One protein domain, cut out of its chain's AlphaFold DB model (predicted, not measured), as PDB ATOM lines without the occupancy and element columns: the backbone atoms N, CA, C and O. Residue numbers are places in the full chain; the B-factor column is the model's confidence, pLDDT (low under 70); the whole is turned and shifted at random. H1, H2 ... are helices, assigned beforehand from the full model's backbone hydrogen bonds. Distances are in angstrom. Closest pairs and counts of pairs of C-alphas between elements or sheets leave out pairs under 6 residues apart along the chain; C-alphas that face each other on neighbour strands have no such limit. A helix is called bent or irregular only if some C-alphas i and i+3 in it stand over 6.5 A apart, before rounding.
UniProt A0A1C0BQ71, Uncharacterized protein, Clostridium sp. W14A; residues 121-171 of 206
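AT A GLANCE: This is residues 121 to 171 of the 206 residues of an uncharacterized protein of Clostridium sp. W14A (UniProt A0A1C0BQ71). The longest helix, H5, forms one side of a small rounded body, with H1 beside its residues 161 to 165 and H4 on its other side, both running the opposite way. The short helix H2 makes a corner with H5, the two meeting near their first residues, Gly 131 and Pro 157, and H3 lies on the side of the body away from H5. The printed part has 51 residues with five named helices, H1 to H5 in chain order, and no named strand, and its class is all helix. It is compact, with a radius of gyration of the C-alphas of 9.6 A and spans of 23 by 23 by 18 A.

IN THESE COORDINATES: H5, residues 157 to 170, is 20.7 A long and ends at C-alpha 170, (-8.220, -58.028, -3.093). H4, residues 146 to 154, is 12.7 A long. H1 is residues 124 to 129, beginning at C-alpha 124, (0.072, -45.687, -2.095). H2 is residues 131 to 136 and is irregular: C-alphas 132 and 135 are 7.3 A apart. H3 is residues 138 to 143.

HOW THE PARTS SIT: H5 is the hub, touching H1, H2 and H4. With residues 161 to 165 alone it touches H1 at a shallow tilt of 9 degrees, opposite ways; the closest C-alphas, of Glu 128 and Ile 161, are 6.5 A apart. With residues 159 to 163 alone it only just touches H4, with 3 pairs of C-alphas within 8 A, the closest those of Ile 152 and Arg 160, 5.2 A; this hairpin has a shallow tilt of 24 degrees. With residues 157 to 161 alone it touches H2 at a steep tilt of 64 degrees, closest at Gly 131 and Pro 157, C-alphas 6.1 A apart. H3 is close to but not clearly touching H4, the closest C-alphas, of Arg 141 and Leu 149, being 7.6 A apart; H3 and H5 are apart, as are H1 and H4. Every O i to N i+4 pair is within hydrogen-bond range in H1, H3 and H4; H5 has 9 of 10, and H2 0 of 2, with 1 of 3 O i to N i+3 pairs.

THE WHOLE: The C-alphas farthest apart, of Arg 132 and Thr 171, are 24.3 A apart. The printed part has no cut, and its four links between helices are tight. Mean pLDDT of the printed part is 87.0, and residue 171 is under 70.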
ATOM      1  N   GLU A 121      -0.861 -49.466  -6.420       89.81
ATOM      2  CA  GLU A 121       0.136 -49.957  -5.460       89.81
ATOM      3  C   GLU A 121       1.401 -49.091  -5.423       89.81
ATOM      4  O   GLU A 121       1.910 -48.761  -4.356       89.81
ATOM      5  N   HIS A 122       1.871 -48.652  -6.592       90.81
ATOM      6  CA  HIS A 122       3.089 -47.856  -6.724       90.81
ATOM      7  C   HIS A 122       2.985 -46.463  -6.085       90.81
ATOM      8  O   HIS A 122       4.009 -45.894  -5.706       90.81
ATOM      9  N   TYR A 123       1.771 -45.913  -5.981       91.06
ATOM     10  CA  TYR A 123       1.505 -44.551  -5.512       91.06
ATOM     11  C   TYR A 123       0.946 -44.489  -4.087       91.06
ATOM     12  O   TYR A 123       0.901 -43.395  -3.525       91.06
ATOM     13  N   LEU A 124       0.563 -45.618  -3.479       90.12
ATOM     14  CA  LEU A 124       0.072 -45.687  -2.095       90.12
ATOM     15  C   LEU A 124       0.908 -44.868  -1.088       90.12
ATOM     16  O   LEU A 124       0.315 -44.026  -0.412       90.12
ATOM     17  N   PRO A 125       2.249 -45.007  -1.010       90.50
ATOM     18  CA  PRO A 125       3.046 -44.235  -0.046       90.50
ATOM     19  C   PRO A 125       3.017 -42.719  -0.310       90.50
ATOM     20  O   PRO A 125       3.042 -41.918   0.622       90.50
ATOM     21  N   LEU A 126       2.905 -42.296  -1.576       90.62
ATOM     22  CA  LEU A 126       2.769 -40.877  -1.923       90.62
ATOM     23  C   LEU A 126       1.387 -40.331  -1.538       90.62
ATOM     24  O   LEU A 126       1.268 -39.190  -1.085       90.62
ATOM     25  N   LEU A 127       0.344 -41.141  -1.713       89.06
ATOM     26  CA  LEU A 127      -1.027 -40.797  -1.341       89.06
ATOM     27  C   LEU A 127      -1.213 -40.728   0.177       89.06
ATOM     28  O   LEU A 127      -1.980 -39.893   0.649       89.06
ATOM     29  N   GLU A 128      -0.475 -41.540   0.935       89.12
ATOM     30  CA  GLU A 128      -0.462 -41.500   2.399       89.12
ATOM     31  C   GLU A 128       0.104 -40.181   2.933       89.12
ATOM     32  O   GLU A 128      -0.488 -39.555   3.811       89.12
ATOM     33  N   GLN A 129       1.183 -39.682   2.325       89.00
ATOM     34  CA  GLN A 129       1.732 -38.365   2.655       89.00
ATOM     35  C   GLN A 129       0.819 -37.216   2.203       89.00
ATOM     36  O   GLN A 129       0.705 -36.194   2.878       89.00
ATOM     37  N   ARG A 130       0.172 -37.358   1.039       87.38
ATOM     38  CA  ARG A 130      -0.654 -36.313   0.411       87.38
ATOM     39  C   ARG A 130      -2.128 -36.710   0.337       87.38
ATOM     40  O   ARG A 130      -2.729 -36.679  -0.737       87.38
ATOM     41  N   GLY A 131      -2.748 -36.977   1.487       82.12
ATOM     42  CA  GLY A 131      -4.138 -37.459   1.566       82.12
ATOM     43  C   GLY A 131      -5.194 -36.570   0.886       82.12
ATOM     44  O   GLY A 131      -6.211 -37.059   0.394       82.12
ATOM     45  N   ARG A 132      -4.949 -35.255   0.773       84.00
ATOM     46  CA  ARG A 132      -5.849 -34.326   0.057       84.00
ATOM     47  C   ARG A 132      -5.889 -34.573  -1.456       84.00
ATOM     48  O   ARG A 132      -6.891 -34.265  -2.091       84.00
ATOM     49  N   ALA A 133      -4.820 -35.123  -2.030       85.94
ATOM     50  CA  ALA A 133      -4.689 -35.334  -3.470       85.94
ATOM     51  C   ALA A 133      -5.331 -36.643  -3.960       85.94
ATOM     52  O   ALA A 133      -5.426 -36.837  -5.169       85.94
ATOM     53  N   ILE A 134      -5.793 -37.516  -3.054       87.25
ATOM     54  CA  ILE A 134      -6.319 -38.851  -3.384       87.25
ATOM     55  C   ILE A 134      -7.435 -38.786  -4.435       87.25
ATOM     56  O   ILE A 134      -7.374 -39.496  -5.432       87.25
ATOM     57  N   LEU A 135      -8.411 -37.890  -4.264       84.62
ATOM     58  CA  LEU A 135      -9.571 -37.783  -5.162       84.62
ATOM     59  C   LEU A 135      -9.207 -37.294  -6.574       84.62
ATOM     60  O   LEU A 135      -9.853 -37.662  -7.552       84.62
ATOM     61  N   ASN A 136      -8.158 -36.478  -6.684       87.44
ATOM     62  CA  ASN A 136      -7.733 -35.869  -7.946       87.44
ATOM     63  C   ASN A 136      -6.609 -36.651  -8.637       87.44
ATOM     64  O   ASN A 136      -6.218 -36.309  -9.753       87.44
ATOM     65  N   ALA A 137      -6.070 -37.686  -7.995       88.25
ATOM     66  CA  ALA A 137      -4.967 -38.460  -8.533       88.25
ATOM     67  C   ALA A 137      -5.415 -39.268  -9.764       88.25
ATOM     68  O   ALA A 137      -6.341 -40.078  -9.691       88.25
ATOM     69  N   ALA A 138      -4.716 -39.096 -10.891       87.25
ATOM     70  CA  ALA A 138      -4.981 -39.854 -12.115       87.25
ATOM     71  C   ALA A 138      -4.947 -41.385 -11.911       87.25
ATOM     72  O   ALA A 138      -5.851 -42.049 -12.419       87.25
ATOM     73  N   PRO A 139      -4.012 -41.962 -11.119       86.38
ATOM     74  CA  PRO A 139      -4.029 -43.391 -10.821       86.38
ATOM     75  C   PRO A 139      -5.335 -43.855 -10.170       86.38
ATOM     76  O   PRO A 139      -5.833 -44.914 -10.538       86.38
ATOM     77  N   VAL A 140      -5.904 -43.059  -9.257       87.12
ATOM     78  CA  VAL A 140      -7.149 -43.375  -8.533       87.12
ATOM     79  C   VAL A 140      -8.336 -43.344  -9.489       87.12
ATOM     80  O   VAL A 140      -9.086 -44.308  -9.583       87.12
ATOM     81  N   ARG A 141      -8.462 -42.282 -10.288       87.19
ATOM     82  CA  ARG A 141      -9.594 -42.125 -11.213       87.19
ATOM     83  C   ARG A 141      -9.602 -43.127 -12.369       87.19
ATOM     84  O   ARG A 141     -10.666 -43.403 -12.901       87.19
ATOM     85  N   GLN A 142      -8.439 -43.624 -12.793       86.31
ATOM     86  CA  GLN A 142      -8.333 -44.510 -13.961       86.31
ATOM     87  C   GLN A 142      -8.395 -46.005 -13.623       86.31
ATOM     88  O   GLN A 142      -8.703 -46.795 -14.509       86.31
ATOM     89  N   ASN A 143      -8.083 -46.406 -12.383       85.88
ATOM     90  CA  ASN A 143      -7.951 -47.824 -12.016       85.88
ATOM     91  C   ASN A 143      -9.017 -48.339 -11.039       85.88
ATOM     92  O   ASN A 143      -9.061 -49.547 -10.797       85.88
ATOM     93  N   LEU A 144      -9.836 -47.464 -10.447       87.00
ATOM     94  CA  LEU A 144     -10.900 -47.879  -9.532       87.00
ATOM     95  C   LEU A 144     -12.280 -47.872 -10.203       87.00
ATOM     96  O   LEU A 144     -12.554 -46.982 -11.010       87.00
ATOM     97  N   PRO A 145     -13.162 -48.822  -9.840       87.38
ATOM     98  CA  PRO A 145     -14.574 -48.771 -10.197       87.38
ATOM     99  C   PRO A 145     -15.289 -47.620  -9.470       87.38
ATOM    100  O   PRO A 145     -14.886 -47.217  -8.376       87.38
ATOM    101  N   GLU A 146     -16.386 -47.130 -10.057       87.44
ATOM    102  CA  GLU A 146     -17.124 -45.966  -9.534       87.44
ATOM    103  C   GLU A 146     -17.653 -46.194  -8.109       87.44
ATOM    104  O   GLU A 146     -17.622 -45.282  -7.289       87.44
ATOM    105  N   GLU A 147     -18.037 -47.428  -7.769       88.56
ATOM    106  CA  GLU A 147     -18.517 -47.794  -6.428       88.56
ATOM    107  C   GLU A 147     -17.510 -47.430  -5.325       88.56
ATOM    108  O   GLU A 147     -17.874 -46.854  -4.300       88.56
ATOM    109  N   ILE A 148     -16.225 -47.716  -5.551       87.31
ATOM    110  CA  ILE A 148     -15.168 -47.421  -4.577       87.31
ATOM    111  C   ILE A 148     -14.818 -45.931  -4.613       87.31
ATOM    112  O   ILE A 148     -14.492 -45.344  -3.581       87.31
ATOM    113  N   LEU A 149     -14.913 -45.287  -5.781       87.56
ATOM    114  CA  LEU A 149     -14.694 -43.845  -5.896       87.56
ATOM    115  C   LEU A 149     -15.704 -43.051  -5.060       87.56
ATOM    116  O   LEU A 149     -15.292 -42.119  -4.367       87.56
ATOM    117  N   GLU A 150     -16.983 -43.431  -5.066       88.81
ATOM    118  CA  GLU A 150     -18.000 -42.786  -4.227       88.81
ATOM    119  C   GLU A 150     -17.738 -43.013  -2.733       88.81
ATOM    120  O   GLU A 150     -17.770 -42.061  -1.952       88.81
ATOM    121  N   GLN A 151     -17.351 -44.229  -2.328       87.38
ATOM    122  CA  GLN A 151     -16.964 -44.507  -0.936       87.38
ATOM    123  C   GLN A 151     -15.807 -43.605  -0.478       87.38
ATOM    124  O   GLN A 151     -15.875 -42.971   0.575       87.38
ATOM    125  N   ILE A 152     -14.758 -43.466  -1.294       88.38
ATOM    126  CA  ILE A 152     -13.599 -42.620  -0.976       88.38
ATOM    127  C   ILE A 152     -14.002 -41.137  -0.856       88.38
ATOM    128  O   ILE A 152     -13.408 -40.414  -0.048       88.38
ATOM    129  N   ARG A 153     -14.996 -40.658  -1.623       87.44
ATOM    130  CA  ARG A 153     -15.481 -39.266  -1.539       87.44
ATOM    131  C   ARG A 153     -16.142 -38.974  -0.194       87.44
ATOM    132  O   ARG A 153     -15.842 -37.932   0.390       87.44
ATOM    133  N   THR A 154     -16.983 -39.881   0.297       89.44
ATOM    134  CA  THR A 154     -17.748 -39.705   1.544       89.44
ATOM    135  C   THR A 154     -16.918 -40.001   2.799       89.44
ATOM    136  O   THR A 154     -17.177 -39.423   3.851       89.44
ATOM    137  N   CYS A 155     -15.904 -40.867   2.712       86.56
ATOM    138  CA  CYS A 155     -15.099 -41.273   3.865       86.56
ATOM    139  C   CYS A 155     -14.051 -40.239   4.321       86.56
ATOM    140  O   CYS A 155     -13.526 -39.434   3.537       86.56
ATOM    141  N   ASP A 156     -13.672 -40.356   5.600       86.56
ATOM    142  CA  ASP A 156     -12.583 -39.605   6.227       86.56
ATOM    143  C   ASP A 156     -11.220 -39.855   5.558       86.56
ATOM    144  O   ASP A 156     -10.946 -40.967   5.094       86.56
ATOM    145  N   PRO A 157     -10.292 -38.873   5.569       82.25
ATOM    146  CA  PRO A 157      -9.001 -38.987   4.885       82.25
ATOM    147  C   PRO A 157      -8.162 -40.221   5.253       82.25
ATOM    148  O   PRO A 157      -7.459 -40.744   4.391       82.25
ATOM    149  N   LYS A 158      -8.228 -40.687   6.507       82.94
ATOM    150  CA  LYS A 158      -7.504 -41.888   6.967       82.94
ATOM    151  C   LYS A 158      -8.125 -43.176   6.421       82.94
ATOM    152  O   LYS A 158      -7.400 -44.062   5.974       82.94
ATOM    153  N   GLU A 159      -9.453 -43.240   6.375       88.50
ATOM    154  CA  GLU A 159     -10.179 -44.399   5.845       88.50
ATOM    155  C   GLU A 159      -9.995 -44.540   4.328       88.50
ATOM    156  O   GLU A 159      -9.924 -45.657   3.824       88.50
ATOM    157  N   ARG A 160      -9.787 -43.436   3.592       89.25
ATOM    158  CA  ARG A 160      -9.489 -43.481   2.144       89.25
ATOM    159  C   ARG A 160      -8.292 -44.370   1.817       89.25
ATOM    160  O   ARG A 160      -8.360 -45.188   0.907       89.25
ATOM    161  N   ILE A 161      -7.191 -44.214   2.554       88.50
ATOM    162  CA  ILE A 161      -5.962 -44.990   2.323       88.50
ATOM    163  C   ILE A 161      -6.192 -46.459   2.676       88.50
ATOM    164  O   ILE A 161      -5.723 -47.343   1.962       88.50
ATOM    165  N   ARG A 162      -6.947 -46.720   3.749       90.00
ATOM    166  CA  ARG A 162      -7.304 -48.074   4.173       90.00
ATOM    167  C   ARG A 162      -8.111 -48.806   3.098       90.00
ATOM    168  O   ARG A 162      -7.754 -49.927   2.750       90.00
ATOM    169  N   ILE A 163      -9.118 -48.145   2.526       89.69
ATOM    170  CA  ILE A 163      -9.933 -48.680   1.424       89.69
ATOM    171  C   ILE A 163      -9.060 -48.958   0.193       89.69
ATOM    172  O   ILE A 163      -9.137 -50.036  -0.389       89.69
ATOM    173  N   LEU A 164      -8.181 -48.019  -0.180       89.44
ATOM    174  CA  LEU A 164      -7.268 -48.202  -1.314       89.44
ATOM    175  C   LEU A 164      -6.314 -49.386  -1.114       89.44
ATOM    176  O   LEU A 164      -6.072 -50.137  -2.059       89.44
ATOM    177  N   ARG A 165      -5.783 -49.563   0.101       89.50
ATOM    178  CA  ARG A 165      -4.916 -50.694   0.449       89.50
ATOM    179  C   ARG A 165      -5.678 -52.014   0.336       89.50
ATOM    180  O   ARG A 165      -5.214 -52.914  -0.356       89.50
ATOM    181  N   GLN A 166      -6.877 -52.075   0.912       89.94
ATOM    182  CA  GLN A 166      -7.744 -53.248   0.837       89.94
ATOM    183  C   GLN A 166      -8.108 -53.612  -0.612       89.94
ATOM    184  O   GLN A 166      -8.115 -54.788  -0.962       89.94
ATOM    185  N   TYR A 167      -8.368 -52.621  -1.470       87.56
ATOM    186  CA  TYR A 167      -8.649 -52.853  -2.890       87.56
ATOM    187  C   TYR A 167      -7.441 -53.415  -3.654       87.56
ATOM    188  O   TYR A 167      -7.591 -54.292  -4.504       87.56
ATOM    189  N   CYS A 168      -6.233 -52.931  -3.353       85.44
ATOM    190  CA  CYS A 168      -5.021 -53.465  -3.977       85.44
ATOM    191  C   CYS A 168      -4.768 -54.920  -3.551       85.44
ATOM    192  O   CYS A 168      -4.368 -55.731  -4.376       85.44
ATOM    193  N   GLU A 169      -5.042 -55.262  -2.291       83.00
ATOM    194  CA  GLU A 169      -4.877 -56.622  -1.762       83.00
ATOM    195  C   GLU A 169      -5.917 -57.614  -2.307       83.00
ATOM    196  O   GLU A 169      -5.602 -58.785  -2.499       83.00
ATOM    197  N   SER A 170      -7.148 -57.165  -2.576       76.44
ATOM    198  CA  SER A 170      -8.220 -58.028  -3.093       76.44
ATOM    199  C   SER A 170      -8.147 -58.276  -4.600       76.44
ATOM    200  O   SER A 170      -8.751 -59.225  -5.103       76.44
ATOM    201  N   THR A 171      -7.417 -57.435  -5.335       65.75
ATOM    202  CA  THR A 171      -7.270 -57.571  -6.783       65.75
ATOM    203  C   THR A 171      -6.189 -58.604  -7.093       65.75
ATOM    204  O   THR A 171      -5.041 -58.267  -7.377       65.75
TER     205      THR A 171